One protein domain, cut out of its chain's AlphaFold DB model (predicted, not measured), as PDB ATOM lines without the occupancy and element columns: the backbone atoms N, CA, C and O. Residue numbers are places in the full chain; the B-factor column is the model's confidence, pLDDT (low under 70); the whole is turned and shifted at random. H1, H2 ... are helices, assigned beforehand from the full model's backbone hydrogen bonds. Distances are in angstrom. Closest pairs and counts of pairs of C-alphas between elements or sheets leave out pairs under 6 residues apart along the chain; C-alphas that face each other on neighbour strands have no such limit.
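This is residues 31 to 180 of the 281 residues of an uncharacterized protein of Clostridium sp. (UniProt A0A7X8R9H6). One long helix, H2, runs through the middle of a compact cluster of helices: H1 and H8 pack along it, running opposite to it, while H5 packs on its second half and runs the same way. H6 folds back on H5, on the side away from H2; H7 runs steeply tilted to H5 and to H1, packing on the end of H5 with residues 152 to 155 and meeting the first residues of H1, 31 and 32, with residues 150 to 151, and the short H3 and H4 pack on H2. The printed part has 150 residues, with eight named helices in the order H1 to H8 and no named strand; its class is all helix. The radius of gyration of the C-alphas is 14.9 A, and the spans are 47 by 32 by 26 A.

Find C-alpha 55 at (122.344, 252.464, 372.936); from there H2, residues 55 to 82, runs 39.8 A to C-alpha 82 at (95.266, 270.993, 350.336). Before it, H1, residues 31 to 51, begins at C-alpha 31 at (109.295, 253.765, 344.526) and is 30.5 A long. After H2 look for the short H3, residues 89 to 93, and H4, residues 100 to 106. Next come H5, residues 112 to 123, 16.5 A; H6, residues 127 to 139, 18.6 A; and H7, residues 145 to 156, 18.9 A. H8, residues 159 to 179, runs 30.8 A to C-alpha 179 at (110.348, 251.289, 371.525).

Begin at H2, the hub, which touches five other helices. H1 and H2 form a hairpin at a shallow tilt of 27 degrees; their closest C-alphas, Gly 46 and Ala 58, are 4.1 A apart. H8 touches H2 at a shallow tilt of 24 degrees, opposite ways, with C-alphas 73 and 166 closest at 5.6 A. H5 touches residues 67 to 79 of H2 at a shallow tilt of 6 degrees, the same way, closest at C-alphas 71 and 113, 5.1 A. H4 touches H2 at C-alphas 67 and 103, 5.3 A, and H3 touches it at C-alphas 77 and 92, 5.8 A. Farther out, H5 and H6 form a hairpin, with C-alphas 118 and 130 closest at 4.0 A; H2 and H6 are apart. H7 touches H5 at a steep tilt of 45 degrees, C-alphas 123 and 155 being closest at 6.4 A, and only just touches H1, with 3 pairs of C-alphas within 8 A, the closest 32 and 151 at 6.9 A. H1, H2, H5, H7 and H8 form a bundle, a group of helices gathered together. Every O i to N i+4 pair is within hydrogen-bond range in H1 to H6; in H8 it is 16 of 17, and in H7 0 of 8, beside 7 of 9 O i to N i+3 pairs.

The C-alphas of Leu 52 and Gly 125, the two farthest apart, are 47.3 A from each other. The printed part has no cut and no long link. The mean pLDDT of the printed part is 96.8, and no printed residue is under 70.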
ATOM      1  N   ILE A  31     108.361 252.720 344.084       92.69
ATOM      2  CA  ILE A  31     109.295 253.765 344.526       92.69
ATOM      3  C   ILE A  31     108.958 254.167 345.962       92.69
ATOM      4  O   ILE A  31     109.821 254.113 346.829       92.69
ATOM      5  N   ILE A  32     107.697 254.514 346.222       96.25
ATOM      6  CA  ILE A  32     107.223 254.889 347.560       96.25
ATOM      7  C   ILE A  32     107.482 253.766 348.569       96.25
ATOM      8  O   ILE A  32     108.003 254.028 349.649       96.25
ATOM      9  N   ASP A  33     107.167 252.525 348.199       96.56
ATOM     10  CA  ASP A  33     107.382 251.362 349.056       96.56
ATOM     11  C   ASP A  33     108.872 251.146 349.344       96.56
ATOM     12  O   ASP A  33     109.224 250.943 350.496       96.56
ATOM     13  N   ALA A  34     109.763 251.322 348.363       96.69
ATOM     14  CA  ALA A  34     111.207 251.225 348.583       96.69
ATOM     15  C   ALA A  34     111.735 252.275 349.581       96.69
ATOM     16  O   ALA A  34     112.638 251.982 350.363       96.69
ATOM     17  N   TYR A  35     111.171 253.487 349.589       97.50
ATOM     18  CA  TYR A  35     111.514 254.508 350.584       97.50
ATOM     19  C   TYR A  35     111.005 254.152 351.980       97.50
ATOM     20  O   TYR A  35     111.752 254.271 352.951       97.50
ATOM     21  N   ILE A  36     109.763 253.674 352.084       98.56
ATOM     22  CA  ILE A  36     109.198 253.204 353.355       98.56
ATOM     23  C   ILE A  36     110.005 252.014 353.890       98.56
ATOM     24  O   ILE A  36     110.318 251.987 355.078       98.56
ATOM     25  N   ASP A  37     110.400 251.081 353.025       98.31
ATOM     26  CA  ASP A  37     111.260 249.948 353.371       98.31
ATOM     27  C   ASP A  37     112.641 250.423 353.840       98.31
ATOM     28  O   ASP A  37     113.169 249.904 354.819       98.31
ATOM     29  N   GLY A  38     113.207 251.459 353.212       97.75
ATOM     30  CA  GLY A  38     114.445 252.097 353.668       97.75
ATOM     31  C   GLY A  38     114.320 252.710 355.067       97.75
ATOM     32  O   GLY A  38     115.192 252.510 355.912       97.75
ATOM     33  N   PHE A  39     113.215 253.405 355.354       98.31
ATOM     34  CA  PHE A  39     112.940 253.931 356.698       98.31
ATOM     35  C   PHE A  39     112.743 252.796 357.710       98.31
ATOM     36  O   PHE A  39     113.277 252.857 358.817       98.31
ATOM     37  N   SER A  40     112.039 251.732 357.315       98.69
ATOM     38  CA  SER A  40     111.853 250.531 358.132       98.69
ATOM     39  C   SER A  40     113.176 249.815 358.402       98.69
ATOM     40  O   SER A  40     113.383 249.340 359.510       98.69
ATOM     41  N   SER A  41     114.095 249.771 357.437       98.62
ATOM     42  CA  SER A  41     115.417 249.168 357.619       98.62
ATOM     43  C   SER A  41     116.236 249.896 358.683       98.62
ATOM     44  O   SER A  41     116.981 249.250 359.410       98.62
ATOM     45  N   MET A  42     116.098 251.220 358.796       98.38
ATOM     46  CA  MET A  42     116.744 251.990 359.864       98.38
ATOM     47  C   MET A  42     116.111 251.716 361.232       98.38
ATOM     48  O   MET A  42     116.820 251.669 362.230       98.38
ATOM     49  N   TYR A  43     114.798 251.482 361.291       98.50
ATOM     50  CA  TYR A  43     114.147 251.006 362.514       98.50
ATOM     51  C   TYR A  43     114.673 249.623 362.936       98.50
ATOM     52  O   TYR A  43     115.065 249.453 364.087       98.50
ATOM     53  N   GLU A  44     114.753 248.662 362.011       98.69
ATOM     54  CA  GLU A  44     115.280 247.323 362.319       98.69
ATOM     55  C   GLU A  44     116.757 247.368 362.732       98.69
ATOM     56  O   GLU A  44     117.163 246.666 363.653       98.69
ATOM     57  N   GLN A  45     117.552 248.252 362.125       98.56
ATOM     58  CA  GLN A  45     118.927 248.495 362.561       98.56
ATOM     59  C   GLN A  45     118.994 249.044 363.998       98.56
ATOM     60  O   GLN A  45     119.903 248.694 364.746       98.56
ATOM     61  N   GLY A  46     118.026 249.866 364.417       98.12
ATOM     62  CA  GLY A  46     117.911 250.291 365.814       98.12
ATOM     63  C   GLY A  46     117.649 249.122 366.769       98.12
ATOM     64  O   GLY A  46     118.254 249.062 367.841       98.12
ATOM     65  N   ASN A  47     116.813 248.160 366.361       98.31
ATOM     66  CA  ASN A  47     116.575 246.933 367.129       98.31
ATOM     67  C   ASN A  47     117.866 246.113 367.265       98.31
ATOM     68  O   ASN A  47     118.226 245.723 368.372       98.31
ATOM     69  N   GLU A  48     118.601 245.930 366.166       98.44
ATOM     70  CA  GLU A  48     119.889 245.227 366.165       98.44
ATOM     71  C   GLU A  48     120.910 245.905 367.090       98.44
ATOM     72  O   GLU A  48     121.534 245.250 367.924       98.44
ATOM     73  N   TYR A  49     121.053 247.230 367.011       97.50
ATOM     74  CA  TYR A  49     121.941 247.968 367.911       97.50
ATOM     75  C   TYR A  49     121.529 247.842 369.378       97.50
ATOM     76  O   TYR A  49     122.393 247.683 370.238       97.50
ATOM     77  N   THR A  50     120.228 247.828 369.670       96.62
ATOM     78  CA  THR A  50     119.728 247.605 371.033       96.62
ATOM     79  C   THR A  50     120.133 246.225 371.558       96.62
ATOM     80  O   THR A  50     120.603 246.115 372.689       96.62
ATOM     81  N   GLU A  51     120.018 245.173 370.740       97.00
ATOM     82  CA  GLU A  51     120.449 243.814 371.104       97.00
ATOM     83  C   GLU A  51     121.961 243.717 371.355       97.00
ATOM     84  O   GLU A  51     122.405 242.934 372.196       97.00
ATOM     85  N   LEU A  52     122.749 244.537 370.655       96.12
ATOM     86  CA  LEU A  52     124.200 244.634 370.816       96.12
ATOM     87  C   LEU A  52     124.637 245.530 371.989       96.12
ATOM     88  O   LEU A  52     125.833 245.612 372.263       96.12
ATOM     89  N   GLY A  53     123.703 246.195 372.677       94.00
ATOM     90  CA  GLY A  53     124.009 247.154 373.744       94.00
ATOM     91  C   GLY A  53     124.524 248.511 373.249       94.00
ATOM     92  O   GLY A  53     125.015 249.297 374.048       94.00
ATOM     93  N   LEU A  54     124.398 248.802 371.953       95.25
ATOM     94  CA  LEU A  54     124.824 250.044 371.299       95.25
ATOM     95  C   LEU A  54     123.743 251.128 371.428       95.25
ATOM     96  O   LEU A  54     123.069 251.470 370.451       95.25
ATOM     97  N   GLN A  55     123.523 251.642 372.640       93.56
ATOM     98  CA  GLN A  55     122.344 252.464 372.936       93.56
ATOM     99  C   GLN A  55     122.287 253.756 372.104       93.56
ATOM    100  O   GLN A  55     121.241 254.084 371.543       93.56
ATOM    101  N   LEU A  56     123.402 254.479 371.965       95.50
ATOM    102  CA  LEU A  56     123.429 255.747 371.224       95.50
ATOM    103  C   LEU A  56     123.285 255.555 369.706       95.50
ATOM    104  O   LEU A  56     122.719 256.406 369.011       95.50
ATOM    105  N   GLN A  57     123.757 254.428 369.172       97.38
ATOM    106  CA  GLN A  57     123.595 254.065 367.765       97.38
ATOM    107  C   GLN A  57     122.169 253.577 367.496       97.38
ATOM    108  O   GLN A  57     121.598 253.918 366.456       97.38
ATOM    109  N   ALA A  58     121.569 252.841 368.437       97.00
ATOM    110  CA  ALA A  58     120.157 252.475 368.392       97.00
ATOM    111  C   ALA A  58     119.275 253.727 368.362       97.00
ATOM    112  O   ALA A  58     118.469 253.892 367.442       97.00
ATOM    113  N   ASP A  59     119.511 254.662 369.288       95.62
ATOM    114  CA  ASP A  59     118.828 255.953 369.331       95.62
ATOM    115  C   ASP A  59     118.969 256.701 368.009       95.62
ATOM    116  O   ASP A  59     117.975 257.178 367.468       95.62
ATOM    117  N   TYR A  60     120.175 256.770 367.441       96.81
ATOM    118  CA  TYR A  60     120.399 257.369 366.127       96.81
ATOM    119  C   TYR A  60     119.532 256.741 365.032       96.81
ATOM    120  O   TYR A  60     118.895 257.466 364.260       96.81
ATOM    121  N   ALA A  61     119.499 255.410 364.968       98.06
ATOM    122  CA  ALA A  61     118.787 254.667 363.940       98.06
ATOM    123  C   ALA A  61     117.264 254.862 364.058       98.06
ATOM    124  O   ALA A  61     116.617 255.253 363.080       98.06
ATOM    125  N   TYR A  62     116.709 254.734 365.268       98.12
ATOM    126  CA  TYR A  62     115.297 255.015 365.544       98.12
ATOM    127  C   TYR A  62     114.925 256.462 365.237       98.12
ATOM    128  O   TYR A  62     113.931 256.729 364.561       98.12
ATOM    129  N   ARG A  63     115.755 257.411 365.676       96.19
ATOM    130  CA  ARG A  63     115.581 258.846 365.435       96.19
ATOM    131  C   ARG A  63     115.571 259.185 363.956       96.19
ATOM    132  O   ARG A  63     114.755 259.994 363.512       96.19
ATOM    133  N   TRP A  64     116.472 258.579 363.188       97.38
ATOM    134  CA  TRP A  64     116.547 258.790 361.749       97.38
ATOM    135  C   TRP A  64     115.317 258.214 361.039       97.38
ATOM    136  O   TRP A  64     114.738 258.886 360.181       97.38
ATOM    137  N   ALA A  65     114.885 257.006 361.422       98.38
ATOM    138  CA  ALA A  65     113.672 256.381 360.899       98.38
ATOM    139  C   ALA A  65     112.429 257.230 361.212       98.38
ATOM    140  O   ALA A  65     111.661 257.542 360.301       98.38
ATOM    141  N   ALA A  66     112.289 257.680 362.464       97.94
ATOM    142  CA  ALA A  66     111.205 258.547 362.917       97.94
ATOM    143  C   ALA A  66     111.170 259.860 362.126       97.94
ATOM    144  O   ALA A  66     110.162 260.169 361.498       97.94
ATOM    145  N   ALA A  67     112.285 260.599 362.077       97.50
ATOM    146  CA  ALA A  67     112.359 261.874 361.363       97.50
ATOM    147  C   ALA A  67     111.948 261.723 359.890       97.50
ATOM    148  O   ALA A  67     111.198 262.542 359.359       97.50
ATOM    149  N   SER A  68     112.403 260.659 359.229       98.31
ATOM    150  CA  SER A  68     112.157 260.427 357.802       98.31
ATOM    151  C   SER A  68     110.715 259.993 357.521       98.31
ATOM    152  O   SER A  68     110.049 260.592 356.671       98.31
ATOM    153  N   ALA A  69     110.200 259.018 358.280       98.56
ATOM    154  CA  ALA A  69     108.829 258.532 358.146       98.56
ATOM    155  C   ALA A  69     107.805 259.618 358.508       98.56
ATOM    156  O   ALA A  69     106.872 259.859 357.738       98.56
ATOM    157  N   SER A  70     108.016 260.333 359.618       98.50
ATOM    158  CA  SER A  70     107.146 261.435 360.033       98.50
ATOM    159  C   SER A  70     107.174 262.596 359.051       98.50
ATOM    160  O   SER A  70     106.128 263.185 358.797       98.50
ATOM    161  N   SER A  71     108.322 262.900 358.438       98.75
ATOM    162  CA  SER A  71     108.393 263.949 357.411       98.75
ATOM    163  C   SER A  71     107.570 263.590 356.174       98.75
ATOM    164  O   SER A  71     106.818 264.423 355.669       98.75
ATOM    165  N   MET A  72     107.674 262.345 355.697       98.81
ATOM    166  CA  MET A  72     106.886 261.880 354.552       98.81
ATOM    167  C   MET A  72     105.391 261.868 354.877       98.81
ATOM    168  O   MET A  72     104.575 262.334 354.082       98.81
ATOM    169  N   ARG A  73     105.032 261.376 356.068       98.81
ATOM    170  CA  ARG A  73     103.649 261.312 356.544       98.81
ATOM    171  C   ARG A  73     103.057 262.707 356.702       98.81
ATOM    172  O   ARG A  73     101.952 262.935 356.225       98.81
ATOM    173  N   TYR A  74     103.802 263.650 357.274       98.88
ATOM    174  CA  TYR A  74     103.340 265.023 357.449       98.88
ATOM    175  C   TYR A  74     103.236 265.798 356.125       98.88
ATOM    176  O   TYR A  74     102.323 266.602 355.956       98.88
ATOM    177  N   CYS A  75     104.089 265.507 355.136       98.88
ATOM    178  CA  CYS A  75     103.878 266.002 353.772       98.88
ATOM    179  C   CYS A  75     102.559 265.486 353.197       98.88
ATOM    180  O   CYS A  75     101.773 266.275 352.682       98.88
ATOM    181  N   ILE A  76     102.261 264.196 353.362       98.81
ATOM    182  CA  ILE A  76     100.981 263.627 352.929       98.81
ATOM    183  C   ILE A  76      99.799 264.256 353.677       98.81
ATOM    184  O   ILE A  76      98.784 264.530 353.047       98.81
ATOM    185  N   ASP A  77      99.919 264.524 354.980       98.88
ATOM    186  CA  ASP A  77      98.885 265.233 355.746       98.88
ATOM    187  C   ASP A  77      98.618 266.625 355.156       98.88
ATOM    188  O   ASP A  77      97.467 266.980 354.904       98.88
ATOM    189  N   CYS A  78      99.681 267.377 354.856       98.88
ATOM    190  CA  CYS A  78      99.582 268.677 354.195       98.88
ATOM    191  C   CYS A  78      98.924 268.577 352.811       98.88
ATOM    192  O   CYS A  78      98.058 269.387 352.494       98.88
ATOM    193  N   LEU A  79      99.318 267.600 351.988       98.75
ATOM    194  CA  LEU A  79      98.753 267.401 350.649       98.75
ATOM    195  C   LEU A  79      97.269 267.014 350.716       98.75
ATOM    196  O   LEU A  79      96.457 267.571 349.991       98.75
ATOM    197  N   LEU A  80      96.890 266.116 351.630       98.75
ATOM    198  CA  LEU A  80      95.488 265.756 351.864       98.75
ATOM    199  C   LEU A  80      94.659 266.975 352.284       98.75
ATOM    200  O   LEU A  80      93.566 267.173 351.760       98.75
ATOM    201  N   TYR A  81      95.189 267.808 353.181       98.69
ATOM    202  CA  TYR A  81      94.529 269.047 353.588       98.69
ATOM    203  C   TYR A  81      94.355 270.028 352.418       98.69
ATOM    204  O   TYR A  81      93.284 270.611 352.253       98.69
ATOM    205  N   LEU A  82      95.365 270.171 351.550       98.19
ATOM    206  CA  LEU A  82      95.266 270.993 350.336       98.19
ATOM    207  C   LEU A  82      94.208 270.466 349.349       98.19
ATOM    208  O   LEU A  82      93.567 271.263 348.667       98.19
ATOM    209  N   GLU A  83      93.971 269.152 349.328       97.94
ATOM    210  CA  GLU A  83      92.897 268.496 348.565       97.94
ATOM    211  C   GLU A  83      91.513 268.571 349.251       97.94
ATOM    212  O   GLU A  83      90.527 268.042 348.731       97.94
ATOM    213  N   GLY A  84      91.408 269.249 350.400       97.62
ATOM    214  CA  GLY A  84      90.149 269.484 351.113       97.62
ATOM    215  C   GLY A  84      89.747 268.384 352.098       97.62
ATOM    216  O   GLY A  84      88.571 268.273 352.442       97.62
ATOM    217  N   GLU A  85      90.688 267.546 352.536       98.19
ATOM    218  CA  GLU A  85      90.462 266.611 353.641       98.19
ATOM    219  C   GLU A  85      90.651 267.309 354.999       98.19
ATOM    220  O   GLU A  85      91.655 267.983 355.209       98.19
ATOM    221  N   GLY A  86      89.720 267.089 355.937       96.38
ATOM    222  CA  GLY A  86      89.712 267.742 357.260       96.38
ATOM    223  C   GLY A  86      89.185 269.183 357.231       96.38
ATOM    224  O   GLY A  86      89.229 269.840 356.192       96.38
ATOM    225  N   ASP A  87      88.669 269.681 358.363       96.94
ATOM    226  CA  ASP A  87      88.262 271.091 358.480       96.94
ATOM    227  C   ASP A  87      89.484 271.979 358.787       96.94
ATOM    228  O   ASP A  87      89.564 273.125 358.334       96.94
ATOM    229  N   THR A  88      90.467 271.438 359.514       97.69
ATOM    230  CA  THR A  88      91.799 272.020 359.716       97.69
ATOM    231  C   THR A  88      92.911 271.017 359.393       97.69
ATOM    232  O   THR A  88      92.679 269.815 359.256       97.69
ATOM    233  N   LEU A  89      94.155 271.499 359.288       97.69
ATOM    234  CA  LEU A  89      95.311 270.615 359.100       97.69
ATOM    235  C   LEU A  89      95.474 269.657 360.291       97.69
ATOM    236  O   LEU A  89      95.809 268.490 360.107       97.69
ATOM    237  N   GLU A  90      95.198 270.130 361.505       97.25
ATOM    238  CA  GLU A  90      95.259 269.337 362.733       97.25
ATOM    239  C   GLU A  90      94.268 268.165 362.716       97.25
ATOM    240  O   GLU A  90      94.611 267.094 363.213       97.25
ATOM    241  N   ASP A  91      93.101 268.307 362.077       97.19
ATOM    242  CA  ASP A  91      92.156 267.192 361.907       97.19
ATOM    243  C   ASP A  91      92.750 266.059 361.062       97.19
ATOM    244  O   ASP A  91      92.469 264.879 361.287       97.19
ATOM    245  N   VAL A  92      93.585 266.409 360.077       97.94
ATOM    246  CA  VAL A  92      94.278 265.430 359.236       97.94
ATOM    247  C   VAL A  92      95.457 264.826 359.991       97.94
ATOM    248  O   VAL A  92      95.625 263.605 359.972       97.94
ATOM    249  N   VAL A  93      96.272 265.648 360.650       97.62
ATOM    250  CA  VAL A  93      97.483 265.215 361.370       97.62
ATOM    251  C   VAL A  93      97.149 264.330 362.577       97.62
ATOM    252  O   VAL A  93      97.810 263.310 362.796       97.62
ATOM    253  N   GLY A  94      96.114 264.686 363.342       95.88
ATOM    254  CA  GLY A  94      95.773 264.052 364.615       95.88
ATOM    255  C   GLY A  94      96.845 264.281 365.687       95.88
ATOM    256  O   GLY A  94      97.498 265.318 365.721       95.88
ATOM    257  N   ASP A  95      97.067 263.283 366.544       94.06
ATOM    258  CA  ASP A  95      98.018 263.367 367.670       94.06
ATOM    259  C   ASP A  95      99.492 263.164 367.268       94.06
ATOM    260  O   ASP A  95     100.368 262.985 368.117       94.06
ATOM    261  N   ARG A  96      99.784 263.130 365.964       94.75
ATOM    262  CA  ARG A  96     101.128 262.851 365.449       94.75
ATOM    263  C   ARG A  96     101.944 264.133 365.284       94.75
ATOM    264  O   ARG A  96     101.373 265.209 365.130       94.75
ATOM    265  N   PRO A  97     103.286 264.039 365.235       94.12
ATOM    266  CA  PRO A  97     104.139 265.194 364.969       94.12
ATOM    267  C   PRO A  97     103.715 265.924 363.687       94.12
ATOM    268  O   PRO A  97     103.714 265.326 362.607       94.12
ATOM    269  N   GLY A  98     103.348 267.199 363.825       95.19
ATOM    270  CA  GLY A  98     102.807 268.061 362.765       95.19
ATOM    271  C   GLY A  98     103.591 269.360 362.595       95.19
ATOM    272  O   GLY A  98     103.041 270.387 362.217       95.19
ATOM    273  N   ASN A  99     104.875 269.361 362.946       95.38
ATOM    274  CA  ASN A  99     105.730 270.536 362.855       95.38
ATOM    275  C   ASN A  99     107.099 270.149 362.287       95.38
ATOM    276  O   ASN A  99     107.752 269.237 362.792       95.38
ATOM    277  N   TRP A 100     107.546 270.846 361.241       97.12
ATOM    278  CA  TRP A 100     108.792 270.509 360.545       97.12
ATOM    279  C   TRP A 100     110.038 270.633 361.425       97.12
ATOM    280  O   TRP A 100     110.965 269.840 361.271       97.12
ATOM    281  N   ASP A 101     110.068 271.595 362.348       95.50
ATOM    282  CA  ASP A 101     111.199 271.781 363.256       95.50
ATOM    283  C   ASP A 101     111.213 270.715 364.356       95.50
ATOM    284  O   ASP A 101     112.282 270.198 364.676       95.50
ATOM    285  N   GLU A 102     110.044 270.319 364.869       94.56
ATOM    286  CA  GLU A 102     109.907 269.193 365.803       94.56
ATOM    287  C   GLU A 102     110.322 267.864 365.158       94.56
ATOM    288  O   GLU A 102     111.089 267.100 365.742       94.56
ATOM    289  N   ILE A 103     109.870 267.603 363.928       96.75
ATOM    290  CA  ILE A 103     110.240 266.390 363.188       96.75
ATOM    291  C   ILE A 103     111.744 266.391 362.884       96.75
ATOM    292  O   ILE A 103     112.418 265.383 363.094       96.75
ATOM    293  N   ALA A 104     112.310 267.520 362.446       96.12
ATOM    294  CA  ALA A 104     113.748 267.631 362.203       96.12
ATOM    295  C   ALA A 104     114.582 267.458 363.483       96.12
ATOM    296  O   ALA A 104     115.665 266.879 363.434       96.12
ATOM    297  N   ALA A 105     114.078 267.928 364.625       94.56
ATOM    298  CA  ALA A 105     114.711 267.783 365.933       94.56
ATOM    299  C   ALA A 105     114.822 266.327 366.419       94.56
ATOM    300  O   ALA A 105     115.649 266.046 367.293       94.56
ATOM    301  N   MET A 106     114.042 265.400 365.851       94.94
ATOM    302  CA  MET A 106     114.226 263.969 366.103       94.94
ATOM    303  C   MET A 106     115.597 263.508 365.600       94.94
ATOM    304  O   MET A 106     116.315 262.857 366.346       94.94
ATOM    305  N   ASN A 107     115.988 263.881 364.375       94.44
ATOM    306  CA  ASN A 107     117.338 263.657 363.860       94.44
ATOM    307  C   ASN A 107     117.689 264.622 362.719       94.44
ATOM    308  O   ASN A 107     117.170 264.493 361.606       94.44
ATOM    309  N   TYR A 108     118.649 265.521 362.944       95.88
ATOM    310  CA  TYR A 108     119.106 266.439 361.896       95.88
ATOM    311  C   TYR A 108     119.932 265.760 360.792       95.88
ATOM    312  O   TYR A 108     120.154 266.370 359.747       95.88
ATOM    313  N   ALA A 109     120.364 264.506 360.974       95.31
ATOM    314  CA  ALA A 109     121.002 263.728 359.915       95.31
ATOM    315  C   ALA A 109     120.013 263.296 358.818       95.31
ATOM    316  O   ALA A 109     120.445 262.924 357.723       95.31
ATOM    317  N   SER A 110     118.699 263.336 359.080       96.25
ATOM    318  CA  SER A 110     117.693 263.089 358.047       96.25
ATOM    319  C   SER A 110     117.552 264.319 357.136       96.25
ATOM    320  O   SER A 110     117.303 265.422 357.630       96.25
ATOM    321  N   PRO A 111     117.686 264.176 355.804       96.56
ATOM    322  CA  PRO A 111     117.460 265.283 354.869       96.56
ATOM    323  C   PRO A 111     115.967 265.552 354.624       96.56
ATOM    324  O   PRO A 111     115.576 266.623 354.146       96.56
ATOM    325  N   TYR A 112     115.130 264.568 354.941       98.00
ATOM    326  CA  TYR A 112     113.738 264.494 354.534       98.00
ATOM    327  C   TYR A 112     112.817 265.567 355.124       98.00
ATOM    328  O   TYR A 112     111.929 265.993 354.387       98.00
ATOM    329  N   PRO A 113     113.036 266.108 356.340       97.94
ATOM    330  CA  PRO A 113     112.261 267.250 356.809       97.94
ATOM    331  C   PRO A 113     112.326 268.443 355.851       97.94
ATOM    332  O   PRO A 113     111.314 269.086 355.615       97.94
ATOM    333  N   TYR A 114     113.496 268.757 355.273       98.44
ATOM    334  CA  TYR A 114     113.591 269.859 354.303       98.44
ATOM    335  C   TYR A 114     112.995 269.461 352.959       98.44
ATOM    336  O   TYR A 114     112.258 270.232 352.357       98.44
ATOM    337  N   PHE A 115     113.295 268.257 352.482       98.50
ATOM    338  CA  PHE A 115     112.826 267.827 351.172       98.50
ATOM    339  C   PHE A 115     111.290 267.757 351.088       98.50
ATOM    340  O   PHE A 115     110.695 268.314 350.165       98.50
ATOM    341  N   PHE A 116     110.640 267.133 352.070       98.75
ATOM    342  CA  PHE A 116     109.185 266.985 352.099       98.75
ATOM    343  C   PHE A 116     108.456 268.305 352.382       98.75
ATOM    344  O   PHE A 116     107.417 268.556 351.775       98.75
ATOM    345  N   GLU A 117     109.028 269.188 353.205       98.75
ATOM    346  CA  GLU A 117     108.545 270.568 353.357       98.75
ATOM    347  C   GLU A 117     108.583 271.326 352.016       98.75
ATOM    348  O   GLU A 117     107.643 272.040 351.664       98.75
ATOM    349  N   GLY A 118     109.633 271.108 351.217       98.56
ATOM    350  CA  GLY A 118     109.747 271.659 349.867       98.56
ATOM    351  C   GLY A 118     108.632 271.202 348.924       98.56
ATOM    352  O   GLY A 118     108.100 272.028 348.182       98.56
ATOM    353  N   ILE A 119     108.229 269.928 348.991       98.62
ATOM    354  CA  ILE A 119     107.101 269.397 348.204       98.62
ATOM    355  C   ILE A 119     105.806 270.128 348.561       98.62
ATOM    356  O   ILE A 119     105.082 270.557 347.665       98.62
ATOM    357  N   VAL A 120     105.545 270.344 349.851       98.75
ATOM    358  CA  VAL A 120     104.350 271.072 350.300       98.75
ATOM    359  C   VAL A 120     104.347 272.509 349.778       98.75
ATOM    360  O   VAL A 120     103.329 272.975 349.268       98.75
ATOM    361  N   TYR A 121     105.481 273.214 349.838       98.75
ATOM    362  CA  TYR A 121     105.574 274.557 349.258       98.75
ATOM    363  C   TYR A 121     105.366 274.564 347.741       98.75
ATOM    364  O   TYR A 121     104.708 275.469 347.226       98.75
ATOM    365  N   ASN A 122     105.878 273.556 347.037       97.25
ATOM    366  CA  ASN A 122     105.694 273.409 345.596       97.25
ATOM    367  C   ASN A 122     104.211 273.224 345.236       97.25
ATOM    368  O   ASN A 122     103.704 273.926 344.365       97.25
ATOM    369  N   SER A 123     103.497 272.373 345.978       97.56
ATOM    370  CA  SER A 123     102.051 272.147 345.822       97.56
ATOM    371  C   SER A 123     101.226 273.427 346.022       97.56
ATOM    372  O   SER A 123     100.225 273.676 345.355       97.56
ATOM    373  N   GLN A 124     101.696 274.310 346.908       97.88
ATOM    374  CA  GLN A 124     101.085 275.617 347.171       97.88
ATOM    375  C   GLN A 124     101.447 276.698 346.133       97.88
ATOM    376  O   GLN A 124     101.011 277.842 346.281       97.88
ATOM    377  N   GLY A 125     102.276 276.390 345.128       97.44
ATOM    378  CA  GLY A 125     102.798 277.363 344.159       97.44
ATOM    379  C   GLY A 125     103.807 278.357 344.749       97.44
ATOM    380  O   GLY A 125     103.988 279.456 344.221       97.44
ATOM    381  N   LYS A 126     104.442 278.015 345.879       98.38
ATOM    382  CA  LYS A 126     105.472 278.828 346.546       98.38
ATOM    383  C   LYS A 126     106.868 278.373 346.123       98.38
ATOM    384  O   LYS A 126     107.675 277.923 346.937       98.38
ATOM    385  N   ASP A 127     107.156 278.515 344.835       96.00
ATOM    386  CA  ASP A 127     108.343 277.942 344.186       96.00
ATOM    387  C   ASP A 127     109.671 278.378 344.833       96.00
ATOM    388  O   ASP A 127     110.597 277.580 344.968       96.00
ATOM    389  N   GLU A 128     109.773 279.631 345.289       98.25
ATOM    390  CA  GLU A 128     110.984 280.144 345.948       98.25
ATOM    391  C   GLU A 128     111.205 279.547 347.348       98.25
ATOM    392  O   GLU A 128     112.349 279.326 347.754       98.25
ATOM    393  N   ASP A 129     110.133 279.269 348.096       98.56
ATOM    394  CA  ASP A 129     110.217 278.564 349.382       98.56
ATOM    395  C   ASP A 129     110.581 277.091 349.170       98.56
ATOM    396  O   ASP A 129     111.475 276.569 349.843       98.56
ATOM    397  N   ALA A 130     109.952 276.448 348.182       98.38
ATOM    398  CA  ALA A 130     110.248 275.074 347.791       98.38
ATOM    399  C   ALA A 130     111.720 274.916 347.396       98.38
ATOM    400  O   ALA A 130     112.430 274.062 347.930       98.38
ATOM    401  N   LYS A 131     112.217 275.809 346.531       98.00
ATOM    402  CA  LYS A 131     113.617 275.842 346.102       98.00
ATOM    403  C   LYS A 131     114.575 275.962 347.284       98.00
ATOM    404  O   LYS A 131     115.519 275.181 347.363       98.00
ATOM    405  N   ARG A 132     114.319 276.877 348.228       98.38
ATOM    406  CA  ARG A 132     115.139 277.004 349.446       98.38
ATOM    407  C   ARG A 132     115.161 275.713 350.259       98.38
ATOM    408  O   ARG A 132     116.196 275.365 350.817       98.38
ATOM    409  N   CYS A 133     114.039 275.009 350.352       98.44
ATOM    410  CA  CYS A 133     113.969 273.740 351.070       98.44
ATOM    411  C   CYS A 133     114.784 272.646 350.367       98.44
ATOM    412  O   CYS A 133     115.595 271.980 351.010       98.44
ATOM    413  N   TYR A 134     114.663 272.523 349.045       97.88
ATOM    414  CA  TYR A 134     115.461 271.577 348.264       97.88
ATOM    415  C   TYR A 134     116.958 271.883 348.321       97.88
ATOM    416  O   TYR A 134     117.754 270.967 348.506       97.88
ATOM    417  N   GLU A 135     117.351 273.156 348.239       97.56
ATOM    418  CA  GLU A 135     118.744 273.575 348.419       97.56
ATOM    419  C   GLU A 135     119.282 273.131 349.778       97.56
ATOM    420  O   GLU A 135     120.362 272.559 349.835       97.56
ATOM    421  N   LYS A 136     118.519 273.304 350.864       97.81
ATOM    422  CA  LYS A 136     118.931 272.850 352.202       97.81
ATOM    423  C   LYS A 136     119.036 271.326 352.309       97.81
ATOM    424  O   LYS A 136     119.961 270.845 352.957       97.81
ATOM    425  N   ALA A 137     118.134 270.571 351.676       97.38
ATOM    426  CA  ALA A 137     118.221 269.109 351.627       97.38
ATOM    427  C   ALA A 137     119.473 268.636 350.865       97.38
ATOM    428  O   ALA A 137     120.152 267.722 351.325       97.38
ATOM    429  N   LEU A 138     119.826 269.306 349.760       96.62
ATOM    430  CA  LEU A 138     121.001 269.000 348.930       96.62
ATOM    431  C   LEU A 138     122.342 269.187 349.644       96.62
ATOM    432  O   LEU A 138     123.336 268.609 349.213       96.62
ATOM    433  N   VAL A 139     122.397 269.998 350.705       95.69
ATOM    434  CA  VAL A 139     123.634 270.168 351.483       95.69
ATOM    435  C   VAL A 139     123.943 268.886 352.277       95.69
ATOM    436  O   VAL A 139     125.110 268.576 352.496       95.69
ATOM    437  N   ASN A 140     122.932 268.079 352.629       95.75
ATOM    438  CA  ASN A 140     123.125 266.813 353.335       95.75
ATOM    439  C   ASN A 140     123.758 265.743 352.412       95.75
ATOM    440  O   ASN A 140     123.161 265.384 351.398       95.75
ATOM    441  N   PRO A 141     124.920 265.158 352.767       90.56
ATOM    442  CA  PRO A 141     125.637 264.202 351.922       90.56
ATOM    443  C   PRO A 141     124.907 262.866 351.740       90.56
ATOM    444  O   PRO A 141     125.246 262.112 350.832       90.56
ATOM    445  N   LYS A 142     123.926 262.552 352.597       87.75
ATOM    446  CA  LYS A 142     123.085 261.355 352.465       87.75
ATOM    447  C   LYS A 142     121.931 261.549 351.479       87.75
ATOM    448  O   LYS A 142     121.284 260.570 351.123       87.75
ATOM    449  N   PHE A 143     121.659 262.782 351.053       94.31
ATOM    450  CA  PHE A 143     120.598 263.078 350.099       94.31
ATOM    451  C   PHE A 143     121.085 262.867 348.659       94.31
ATOM    452  O   PHE A 143     122.101 263.420 348.236       94.31
ATOM    453  N   SER A 144     120.337 262.091 347.880       92.94
ATOM    454  CA  SER A 144     120.590 261.832 346.467       92.94
ATOM    455  C   SER A 144     119.570 262.571 345.613       92.94
ATOM    456  O   SER A 144     118.459 262.100 345.395       92.94
ATOM    457  N   ALA A 145     119.966 263.702 345.026       89.25
ATOM    458  CA  ALA A 145     119.096 264.468 344.128       89.25
ATOM    459  C   ALA A 145     118.535 263.633 342.959       89.25
ATOM    460  O   ALA A 145     117.436 263.892 342.468       89.25
ATOM    461  N   GLU A 146     119.304 262.649 342.484       89.19
ATOM    462  CA  GLU A 146     118.903 261.769 341.389       89.19
ATOM    463  C   GLU A 146     117.794 260.802 341.804       89.19
ATOM    464  O   GLU A 146     116.830 260.638 341.053       89.19
ATOM    465  N   ASN A 147     117.912 260.211 342.993       90.19
ATOM    466  CA  ASN A 147     116.968 259.212 343.481       90.19
ATOM    467  C   ASN A 147     115.785 259.876 344.193       90.19
ATOM    468  O   ASN A 147     114.635 259.599 343.861       90.19
ATOM    469  N   ASP A 148     116.045 260.815 345.103       92.12
ATOM    470  CA  ASP A 148     115.040 261.419 345.985       92.12
ATOM    471  C   ASP A 148     114.041 262.301 345.242       92.12
ATOM    472  O   ASP A 148     112.879 262.367 345.635       92.12
ATOM    473  N   LYS A 149     114.401 262.878 344.085       92.69
ATOM    474  CA  LYS A 149     113.417 263.570 343.230       92.69
ATOM    475  C   LYS A 149     112.278 262.656 342.758       92.69
ATOM    476  O   LYS A 149     111.248 263.154 342.315       92.69
ATOM    477  N   SER A 150     112.443 261.331 342.812       93.12
ATOM    478  CA  SER A 150     111.371 260.389 342.474       93.12
ATOM    479  C   SER A 150     110.174 260.498 343.426       93.12
ATOM    480  O   SER A 150     109.041 260.271 343.007       93.12
ATOM    481  N   LEU A 151     110.400 260.949 344.665       96.19
ATOM    482  CA  LEU A 151     109.360 261.207 345.660       96.19
ATOM    483  C   LEU A 151     108.526 262.462 345.369       96.19
ATOM    484  O   LEU A 151     107.481 262.638 345.990       96.19
ATOM    485  N   LEU A 152     108.904 263.292 344.386       95.50
ATOM    486  CA  LEU A 152     108.033 264.371 343.893       95.50
ATOM    487  C   LEU A 152     106.696 263.832 343.358       95.50
ATOM    488  O   LEU A 152     105.733 264.583 343.250       95.50
ATOM    489  N   ILE A 153     106.611 262.528 343.062       94.69
ATOM    490  CA  ILE A 153     105.362 261.870 342.671       94.69
ATOM    491  C   ILE A 153     104.245 262.008 343.718       94.69
ATOM    492  O   ILE A 153     103.079 261.934 343.346       94.69
ATOM    493  N   LEU A 154     104.574 262.232 344.999       96.69
ATOM    494  CA  LEU A 154     103.576 262.429 346.055       96.69
ATOM    495  C   LEU A 154     102.601 263.574 345.735       96.69
ATOM    496  O   LEU A 154     101.416 263.434 346.010       96.69
ATOM    497  N   ASP A 155     103.079 264.647 345.097       95.31
ATOM    498  CA  ASP A 155     102.301 265.853 344.759       95.31
ATOM    499  C   ASP A 155     101.226 265.617 343.680       95.31
ATOM    500  O   ASP A 155     100.373 266.460 343.437       95.31
ATOM    501  N   VAL A 156     101.256 264.465 343.003       94.19
ATOM    502  CA  VAL A 156     100.291 264.123 341.943       94.19
ATOM    503  C   VAL A 156      99.499 262.850 342.239       94.19
ATOM    504  O   VAL A 156      98.768 262.361 341.373       94.19
ATOM    505  N   LEU A 157      99.654 262.283 343.439       95.31
ATOM    506  CA  LEU A 157      98.861 261.139 343.875       95.31
ATOM    507  C   LEU A 157      97.415 261.548 344.138       95.31
ATOM    508  O   LEU A 157      97.123 262.638 344.618       95.31
ATOM    509  N   THR A 158      96.491 260.623 343.892       96.44
ATOM    510  CA  THR A 158      95.099 260.822 344.298       96.44
ATOM    511  C   THR A 158      94.959 260.773 345.820       96.44
ATOM    512  O   THR A 158      95.715 260.085 346.507       96.44
ATOM    513  N   VAL A 159      93.908 261.398 346.358       97.88
ATOM    514  CA  VAL A 159      93.541 261.321 347.786       97.88
ATOM    515  C   VAL A 159      93.517 259.878 348.315       97.88
ATOM    516  O   VAL A 159      93.996 259.599 349.414       97.88
ATOM    517  N   GLY A 160      92.985 258.932 347.533       97.94
ATOM    518  CA  GLY A 160      92.943 257.517 347.918       97.94
ATOM    519  C   GLY A 160      94.332 256.881 348.033       97.94
ATOM    520  O   GLY A 160      94.585 256.103 348.953       97.94
ATOM    521  N   GLU A 161      95.248 257.237 347.131       97.44
ATOM    522  CA  GLU A 161      96.638 256.773 347.160       97.44
ATOM    523  C   GLU A 161      97.411 257.414 348.314       97.44
ATOM    524  O   GLU A 161      98.053 256.691 349.075       97.44
ATOM    525  N   LEU A 162      97.269 258.726 348.522       98.25
ATOM    526  CA  LEU A 162      97.839 259.443 349.666       98.25
ATOM    527  C   LEU A 162      97.409 258.808 350.997       98.25
ATOM    528  O   LEU A 162      98.256 258.468 351.821       98.25
ATOM    529  N   LYS A 163      96.109 258.530 351.181       98.50
ATOM    530  CA  LYS A 163      95.588 257.823 352.368       98.50
ATOM    531  C   LYS A 163      96.193 256.425 352.535       98.50
ATOM    532  O   LYS A 163      96.497 256.014 353.656       98.50
ATOM    533  N   SER A 164      96.391 255.694 351.437       98.06
ATOM    534  CA  SER A 164      97.032 254.374 351.463       98.06
ATOM    535  C   SER A 164      98.494 254.457 351.919       98.06
ATOM    536  O   SER A 164      98.915 253.669 352.767       98.06
ATOM    537  N   VAL A 165      99.259 255.426 351.410       98.38
ATOM    538  CA  VAL A 165     100.658 255.648 351.811       98.38
ATOM    539  C   VAL A 165     100.739 256.114 353.267       98.38
ATOM    540  O   VAL A 165     101.490 255.534 354.051       98.38
ATOM    541  N   LYS A 166      99.895 257.075 353.668       98.62
ATOM    542  CA  LYS A 166      99.773 257.534 355.059       98.62
ATOM    543  C   LYS A 166      99.541 256.376 356.021       98.62
ATOM    544  O   LYS A 166     100.194 256.316 357.058       98.62
ATOM    545  N   LYS A 167      98.663 255.426 355.678       98.62
ATOM    546  CA  LYS A 167      98.402 254.240 356.508       98.62
ATOM    547  C   LYS A 167      99.656 253.387 356.720       98.62
ATOM    548  O   LYS A 167      99.876 252.919 357.834       98.62
ATOM    549  N   LYS A 168     100.474 253.184 355.681       98.69
ATOM    550  CA  LYS A 168     101.738 252.432 355.795       98.69
ATOM    551  C   LYS A 168     102.731 253.150 356.712       98.69
ATOM    552  O   LYS A 168     103.286 252.525 357.607       98.69
ATOM    553  N   LEU A 169     102.897 254.460 356.526       98.75
ATOM    554  CA  LEU A 169     103.790 255.282 357.350       98.75
ATOM    555  C   LEU A 169     103.337 255.345 358.812       98.75
ATOM    556  O   LEU A 169     104.160 255.200 359.703       98.75
ATOM    557  N   THR A 170     102.031 255.476 359.051       98.50
ATOM    558  CA  THR A 170     101.419 255.444 360.393       98.50
ATOM    559  C   THR A 170     101.770 254.141 361.113       98.50
ATOM    560  O   THR A 170     102.222 254.175 362.250       98.50
ATOM    561  N   ALA A 171     101.631 252.997 360.434       98.62
ATOM    562  CA  ALA A 171     101.966 251.696 361.011       98.62
ATOM    563  C   ALA A 171     103.471 251.536 361.299       98.62
ATOM    564  O   ALA A 171     103.839 250.842 362.242       98.62
ATOM    565  N   LEU A 172     104.343 252.154 360.494       98.56
ATOM    566  CA  LEU A 172     105.780 252.192 360.770       98.56
ATOM    567  C   LEU A 172     106.095 253.094 361.972       98.56
ATOM    568  O   LEU A 172     106.833 252.683 362.860       98.56
ATOM    569  N   GLU A 173     105.513 254.292 362.027       97.94
ATOM    570  CA  GLU A 173     105.644 255.194 363.174       97.94
ATOM    571  C   GLU A 173     105.183 254.521 364.474       97.94
ATOM    572  O   GLU A 173     105.863 254.655 365.482       97.94
ATOM    573  N   ASP A 174     104.085 253.756 364.455       97.81
ATOM    574  CA  ASP A 174     103.596 253.029 365.637       97.81
ATOM    575  C   ASP A 174     104.638 252.042 366.174       97.81
ATOM    576  O   ASP A 174     104.899 252.020 367.374       97.81
ATOM    577  N   LYS A 175     105.292 251.278 365.288       98.06
ATOM    578  CA  LYS A 175     106.383 250.368 365.675       98.06
ATOM    579  C   LYS A 175     107.581 251.112 366.257       98.06
ATOM    580  O   LYS A 175     108.180 250.653 367.223       98.06
ATOM    581  N   ILE A 176     107.947 252.244 365.653       97.69
ATOM    582  CA  ILE A 176     109.074 253.056 366.120       97.69
ATOM    583  C   ILE A 176     108.760 253.616 367.511       97.69
ATOM    584  O   ILE A 176     109.572 253.486 368.421       97.69
ATOM    585  N   TYR A 177     107.576 254.203 367.699       95.69
ATOM    586  CA  TYR A 177     107.204 254.866 368.947       95.69
ATOM    587  C   TYR A 177     106.826 253.916 370.090       95.69
ATOM    588  O   TYR A 177     106.715 254.356 371.233       95.69
ATOM    589  N   GLU A 178     106.671 252.621 369.815       96.25
ATOM    590  CA  GLU A 178     106.550 251.588 370.849       96.25
ATOM    591  C   GLU A 178     107.866 251.381 371.618       96.25
ATOM    592  O   GLU A 178     107.842 251.105 372.817       96.25
ATOM    593  N   VAL A 179     109.013 251.548 370.948       93.81
ATOM    594  CA  VAL A 179     110.348 251.289 371.525       93.81
ATOM    595  C   VAL A 179     111.184 252.552 371.727       93.81
ATOM    596  O   VAL A 179     112.129 252.545 372.509       93.81
ATOM    597  N   TYR A 180     110.830 253.648 371.057       90.06
ATOM    598  CA  TYR A 180     111.552 254.914 371.105       90.06
ATOM    599  C   TYR A 180     110.612 256.078 371.437       90.06
ATOM    600  O   TYR A 180     109.580 256.272 370.801       90.06
TER     601      TYR A 180